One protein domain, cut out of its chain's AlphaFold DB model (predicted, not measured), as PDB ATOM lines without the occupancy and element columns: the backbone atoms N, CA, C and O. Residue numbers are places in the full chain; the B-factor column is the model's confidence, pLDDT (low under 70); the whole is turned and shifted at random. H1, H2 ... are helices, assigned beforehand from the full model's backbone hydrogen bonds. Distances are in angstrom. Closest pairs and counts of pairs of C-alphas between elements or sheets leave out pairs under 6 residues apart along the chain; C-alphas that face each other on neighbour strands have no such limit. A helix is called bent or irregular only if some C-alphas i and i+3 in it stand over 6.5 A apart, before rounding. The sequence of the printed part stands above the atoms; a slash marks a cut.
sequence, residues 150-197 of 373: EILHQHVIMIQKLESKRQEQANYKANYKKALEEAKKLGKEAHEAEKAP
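What this domain is: This is residues 150 to 197 of the 373 residues of an uncharacterized protein of Paxillus rubicundulus Ve08.2h10 (UniProt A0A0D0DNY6). One very long, straight helix, H1, makes nearly the whole length of this model, and after its last residue, Leu 186, the backbone turns sharply at Gly 187 and a short helix, H2, folds back beside the last turns of H1. The result is a lopsided helical hairpin with one long arm and one short one, and residues 150 to 175 of H1 stick out free as a single rod. The printed part has 48 residues with two named helices, H1 then H2, and no named strand; its class is all helix. It is extended, with a radius of gyration of the C-alphas of 17.6 A, and its C-alphas span 56 by 16 by 5 A.

How they stand to each other: H1, residues 150 to 186, stands free over residues 150 to 175. H2, residues 188 to 195, follows it after a tight link of one residue, Gly 187. H1 touches H2 with residues 179 to 184 alone, and the closest C-alphas of the two helices, those of Ala 183 and His 191, are 4.7 A apart. The two helices run opposite ways at a shallow tilt of 14 degrees and form a helical hairpin. Their centres are 24.4 A apart. In both H1 and H2 every O i to N i+4 pair is within hydrogen-bond range.

Where its parts are: H1 begins at C-alpha 150, at (218.684, 255.640, 186.758), and ends at C-alpha 186, at (211.776, 204.106, 171.857), 54.1 A from first to last C-alpha. H2 begins at C-alpha 188 and ends at C-alpha 195, at (222.478, 211.525, 174.787), 10.6 A from first to last C-alpha. Neither helix is bent.

The domain as a whole: The two C-alphas farthest apart, those of Glu 150 and Gly 187, are 55.7 A apart, and the outline is a rod. From Glu 150 to Pro 197, the first and last printed C-alphas, it is 43.4 A. The printed part has no cut, and its one link between named elements is tight. The mean pLDDT of the printed part is 80.6, and residues 150 to 152 and 196 to 197 are under 70.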
ATOM      1  N   GLU A 150     218.356 256.447 187.929       65.38
ATOM      2  CA  GLU A 150     218.684 255.640 186.758       65.38
ATOM      3  C   GLU A 150     219.493 254.381 187.126       65.38
ATOM      4  O   GLU A 150     219.304 253.324 186.522       65.38
ATOM      5  N   ILE A 151     220.332 254.435 188.170       65.19
ATOM      6  CA  ILE A 151     221.099 253.275 188.665       65.19
ATOM      7  C   ILE A 151     220.151 252.203 189.211       65.19
ATOM      8  O   ILE A 151     220.356 251.009 188.980       65.19
ATOM      9  N   LEU A 152     219.083 252.622 189.895       64.31
ATOM     10  CA  LEU A 152     218.050 251.716 190.386       64.31
ATOM     11  C   LEU A 152     217.305 251.055 189.219       64.31
ATOM     12  O   LEU A 152     217.165 249.831 189.179       64.31
ATOM     13  N   HIS A 153     216.891 251.844 188.228       71.44
ATOM     14  CA  HIS A 153     216.212 251.308 187.052       71.44
ATOM     15  C   HIS A 153     217.090 250.302 186.288       71.44
ATOM     16  O   HIS A 153     216.634 249.211 185.934       71.44
ATOM     17  N   GLN A 154     218.379 250.608 186.119       73.75
ATOM     18  CA  GLN A 154     219.351 249.705 185.500       73.75
ATOM     19  C   GLN A 154     219.548 248.408 186.293       73.75
ATOM     20  O   GLN A 154     219.665 247.339 185.688       73.75
ATOM     21  N   HIS A 155     219.545 248.473 187.628       71.75
ATOM     22  CA  HIS A 155     219.660 247.288 188.476       71.75
ATOM     23  C   HIS A 155     218.445 246.359 188.319       71.75
ATOM     24  O   HIS A 155     218.615 245.160 188.101       71.75
ATOM     25  N   VAL A 156     217.227 246.910 188.311       76.12
ATOM     26  CA  VAL A 156     215.995 246.134 188.073       76.12
ATOM     27  C   VAL A 156     216.006 245.485 186.682       76.12
ATOM     28  O   VAL A 156     215.694 244.300 186.549       76.12
ATOM     29  N   ILE A 157     216.446 246.212 185.646       80.75
ATOM     30  CA  ILE A 157     216.592 245.659 184.288       80.75
ATOM     31  C   ILE A 157     217.608 244.507 184.262       80.75
ATOM     32  O   ILE A 157     217.390 243.498 183.586       80.75
ATOM     33  N   MET A 158     218.731 244.641 184.974       80.81
ATOM     34  CA  MET A 158     219.739 243.583 185.070       80.81
ATOM     35  C   MET A 158     219.154 242.320 185.714       80.81
ATOM     36  O   MET A 158     219.340 241.229 185.171       80.81
ATOM     37  N   ILE A 159     218.413 242.464 186.815       77.00
ATOM     38  CA  ILE A 159     217.744 241.348 187.498       77.00
ATOM     39  C   ILE A 159     216.785 240.638 186.537       77.00
ATOM     40  O   ILE A 159     216.881 239.425 186.360       77.00
ATOM     41  N   GLN A 160     215.939 241.385 185.827       81.19
ATOM     42  CA  GLN A 160     214.968 240.811 184.892       81.19
ATOM     43  C   GLN A 160     215.634 240.033 183.741       81.19
ATOM     44  O   GLN A 160     215.142 238.980 183.318       81.19
ATOM     45  N   LYS A 161     216.782 240.513 183.245       84.38
ATOM     46  CA  LYS A 161     217.584 239.794 182.241       84.38
ATOM     47  C   LYS A 161     218.154 238.488 182.798       84.38
ATOM     48  O   LYS A 161     218.102 237.464 182.118       84.38
ATOM     49  N   LEU A 162     218.685 238.514 184.022       78.44
ATOM     50  CA  LEU A 162     219.221 237.322 184.686       78.44
ATOM     51  C   LEU A 162     218.133 236.273 184.941       78.44
ATOM     52  O   LEU A 162     218.363 235.085 184.711       78.44
ATOM     53  N   GLU A 163     216.943 236.703 185.360       78.81
ATOM     54  CA  GLU A 163     215.803 235.809 185.578       78.81
ATOM     55  C   GLU A 163     215.323 235.168 184.275       78.81
ATOM     56  O   GLU A 163     215.124 233.955 184.227       78.81
ATOM     57  N   SER A 164     215.235 235.951 183.196       82.06
ATOM     58  CA  SER A 164     214.842 235.448 181.874       82.06
ATOM     59  C   SER A 164     215.824 234.384 181.367       82.06
ATOM     60  O   SER A 164     215.410 233.289 180.988       82.06
ATOM     61  N   LYS A 165     217.138 234.639 181.476       85.69
ATOM     62  CA  LYS A 165     218.185 233.670 181.107       85.69
ATOM     63  C   LYS A 165     218.106 232.387 181.937       85.69
ATOM     64  O   LYS A 165     218.299 231.289 181.414       85.69
ATOM     65  N   ARG A 166     217.813 232.495 183.237       78.88
ATOM     66  CA  ARG A 166     217.634 231.321 184.102       78.88
ATOM     67  C   ARG A 166     216.391 230.522 183.712       78.88
ATOM     68  O   ARG A 166     216.453 229.294 183.697       78.88
ATOM     69  N   GLN A 167     215.289 231.191 183.379       82.44
ATOM     70  CA  GLN A 167     214.069 230.530 182.923       82.44
ATOM     71  C   GLN A 167     214.301 229.781 181.606       82.44
ATOM     72  O   GLN A 167     213.878 228.635 181.470       82.44
ATOM     73  N   GLU A 168     215.022 230.385 180.664       85.56
ATOM     74  CA  GLU A 168     215.419 229.740 179.409       85.56
ATOM     75  C   GLU A 168     216.270 228.491 179.658       85.56
ATOM     76  O   GLU A 168     215.979 227.427 179.110       85.56
ATOM     77  N   GLN A 169     217.265 228.576 180.547       81.31
ATOM     78  CA  GLN A 169     218.086 227.425 180.931       81.31
ATOM     79  C   GLN A 169     217.266 226.317 181.606       81.31
ATOM     80  O   GLN A 169     217.482 225.136 181.334       81.31
ATOM     81  N   ALA A 170     216.318 226.671 182.477       81.88
ATOM     82  CA  ALA A 170     215.433 225.705 183.122       81.88
ATOM     83  C   ALA A 170     214.505 225.023 182.104       81.88
ATOM     84  O   ALA A 170     214.359 223.800 182.135       81.88
ATOM     85  N   ASN A 171     213.942 225.788 181.164       89.69
ATOM     86  CA  ASN A 171     213.108 225.270 180.082       89.69
ATOM     87  C   ASN A 171     213.904 224.334 179.166       89.69
ATOM     88  O   ASN A 171     213.428 223.252 178.835       89.69
ATOM     89  N   TYR A 172     215.133 224.714 178.808       88.62
ATOM     90  CA  TYR A 172     216.033 223.866 178.032       88.62
ATOM     91  C   TYR A 172     216.307 222.539 178.749       88.62
ATOM     92  O   TYR A 172     216.091 221.475 178.174       88.62
ATOM     93  N   LYS A 173     216.683 222.583 180.037       86.31
ATOM     94  CA  LYS A 173     216.920 221.378 180.851       86.31
ATOM     95  C   LYS A 173     215.673 220.496 180.967       86.31
ATOM     96  O   LYS A 173     215.782 219.275 180.884       86.31
ATOM     97  N   ALA A 174     214.495 221.091 181.148       87.69
ATOM     98  CA  ALA A 174     213.235 220.355 181.228       87.69
ATOM     99  C   ALA A 174     212.879 219.678 179.896       87.69
ATOM    100  O   ALA A 174     212.508 218.503 179.888       87.69
ATOM    101  N   ASN A 175     213.045 220.392 178.778       91.00
ATOM    102  CA  ASN A 175     212.817 219.858 177.437       91.00
ATOM    103  C   ASN A 175     213.791 218.725 177.115       91.00
ATOM    104  O   ASN A 175     213.354 217.670 176.668       91.00
ATOM    105  N   TYR A 176     215.077 218.900 177.427       87.25
ATOM    106  CA  TYR A 176     216.091 217.861 177.265       87.25
ATOM    107  C   TYR A 176     215.764 216.618 178.101       87.25
ATOM    108  O   TYR A 176     215.743 215.505 177.584       87.25
ATOM    109  N   LYS A 177     215.401 216.791 179.380       89.69
ATOM    110  CA  LYS A 177     214.982 215.674 180.241       89.69
ATOM    111  C   LYS A 177     213.761 214.943 179.676       89.69
ATOM    112  O   LYS A 177     213.697 213.719 179.747       89.69
ATOM    113  N   LYS A 178     212.799 215.673 179.106       90.19
ATOM    114  CA  LYS A 178     211.607 215.089 178.483       90.19
ATOM    115  C   LYS A 178     211.950 214.309 177.210       90.19
ATOM    116  O   LYS A 178     211.509 213.171 177.085       90.19
ATOM    117  N   ALA A 179     212.768 214.881 176.326       87.94
ATOM    118  CA  ALA A 179     213.260 214.216 175.120       87.94
ATOM    119  C   ALA A 179     214.022 212.929 175.469       87.94
ATOM    120  O   ALA A 179     213.781 211.875 174.884       87.94
ATOM    121  N   LEU A 180     214.846 212.976 176.519       87.44
ATOM    122  CA  LEU A 180     215.584 211.820 177.015       87.44
ATOM    123  C   LEU A 180     214.655 210.699 177.519       87.44
ATOM    124  O   LEU A 180     214.905 209.526 177.245       87.44
ATOM    125  N   GLU A 181     213.582 211.037 178.241       87.94
ATOM    126  CA  GLU A 181     212.572 210.070 178.700       87.94
ATOM    127  C   GLU A 181     211.725 209.498 177.552       87.94
ATOM    128  O   GLU A 181     211.343 208.327 177.585       87.94
ATOM    129  N   GLU A 182     211.441 210.283 176.514       89.56
ATOM    130  CA  GLU A 182     210.764 209.807 175.301       89.56
ATOM    131  C   GLU A 182     211.664 208.859 174.497       89.56
ATOM    132  O   GLU A 182     211.227 207.773 174.110       89.56
ATOM    133  N   ALA A 183     212.946 209.194 174.350       86.50
ATOM    134  CA  ALA A 183     213.941 208.349 173.701       86.50
ATOM    135  C   ALA A 183     214.147 207.012 174.438       86.50
ATOM    136  O   ALA A 183     214.233 205.965 173.797       86.50
ATOM    137  N   LYS A 184     214.118 207.002 175.782       87.88
ATOM    138  CA  LYS A 184     214.142 205.755 176.580       87.88
ATOM    139  C   LYS A 184     212.999 204.803 176.230       87.88
ATOM    140  O   LYS A 184     213.196 203.590 176.255       87.88
ATOM    141  N   LYS A 185     211.812 205.326 175.899       89.31
ATOM    142  CA  LYS A 185     210.647 204.506 175.519       89.31
ATOM    143  C   LYS A 185     210.780 203.902 174.120       89.31
ATOM    144  O   LYS A 185     210.166 202.873 173.856       89.31
ATOM    145  N   LEU A 186     211.565 204.530 173.244       85.75
ATOM    146  CA  LEU A 186     211.776 204.106 171.857       85.75
ATOM    147  C   LEU A 186     212.903 203.072 171.699       85.75
ATOM    148  O   LEU A 186     213.002 202.440 170.651       85.75
ATOM    149  N   GLY A 187     213.717 202.860 172.735       85.88
ATOM    150  CA  GLY A 187     214.747 201.824 172.777       85.88
ATOM    151  C   GLY A 187     216.149 202.367 173.049       85.88
ATOM    152  O   GLY A 187     216.390 203.572 173.074       85.88
ATOM    153  N   LYS A 188     217.097 201.450 173.276       79.75
ATOM    154  CA  LYS A 188     218.459 201.780 173.725       79.75
ATOM    155  C   LYS A 188     219.228 202.649 172.721       79.75
ATOM    156  O   LYS A 188     219.895 203.590 173.130       79.75
ATOM    157  N   GLU A 189     219.069 202.377 171.428       78.06
ATOM    158  CA  GLU A 189     219.722 203.128 170.345       78.06
ATOM    159  C   GLU A 189     219.210 204.574 170.251       78.06
ATOM    160  O   GLU A 189     220.006 205.498 170.116       78.06
ATOM    161  N   ALA A 190     217.898 204.792 170.407       74.94
ATOM    162  CA  ALA A 190     217.306 206.131 170.423       74.94
ATOM    163  C   ALA A 190     217.763 206.941 171.649       74.94
ATOM    164  O   ALA A 190     218.053 208.129 171.542       74.94
ATOM    165  N   HIS A 191     217.878 206.292 172.812       78.81
ATOM    166  CA  HIS A 191     218.380 206.926 174.029       78.81
ATOM    167  C   HIS A 191     219.867 207.307 173.939       78.81
ATOM    168  O   HIS A 191     220.251 208.380 174.399       78.81
ATOM    169  N   GLU A 192     220.704 206.451 173.348       74.94
ATOM    170  CA  GLU A 192     222.127 206.744 173.134       74.94
ATOM    171  C   GLU A 192     222.331 207.845 172.081       74.94
ATOM    172  O   GLU A 192     223.175 208.717 172.282       74.94
ATOM    173  N   ALA A 193     221.511 207.876 171.024       77.81
ATOM    174  CA  ALA A 193     221.534 208.934 170.013       77.81
ATOM    175  C   ALA A 193     221.129 210.312 170.568       77.81
ATOM    176  O   ALA A 193     221.756 211.305 170.213       77.81
ATOM    177  N   GLU A 194     220.138 210.377 171.465       78.69
ATOM    178  CA  GLU A 194     219.690 211.630 172.104       78.69
ATOM    179  C   GLU A 194     220.658 212.118 173.198       78.69
ATOM    180  O   GLU A 194     220.711 213.304 173.514       78.69
ATOM    181  N   LYS A 195     221.454 211.209 173.777       76.12
ATOM    182  CA  LYS A 195     222.478 211.525 174.787       76.12
ATOM    183  C   LYS A 195     223.813 211.967 174.170       76.12
ATOM    184  O   LYS A 195     224.555 212.722 174.793       76.12
ATOM    185  N   ALA A 196     224.125 211.498 172.963       63.34
ATOM    186  CA  ALA A 196     225.346 211.817 172.223       63.34
ATOM    187  C   ALA A 196     225.584 213.304 171.837       63.34
ATOM    188  O   ALA A 196     226.750 213.641 171.639       63.34
ATOM    189  N   PRO A 197     224.594 214.222 171.736       58.91
ATOM    190  CA  PRO A 197     224.845 215.579 171.233       58.91
ATOM    191  C   PRO A 197     225.531 216.572 172.193       58.91
ATOM    192  O   PRO A 197     225.582 217.753 171.865       58.91
TER     193      PRO A 197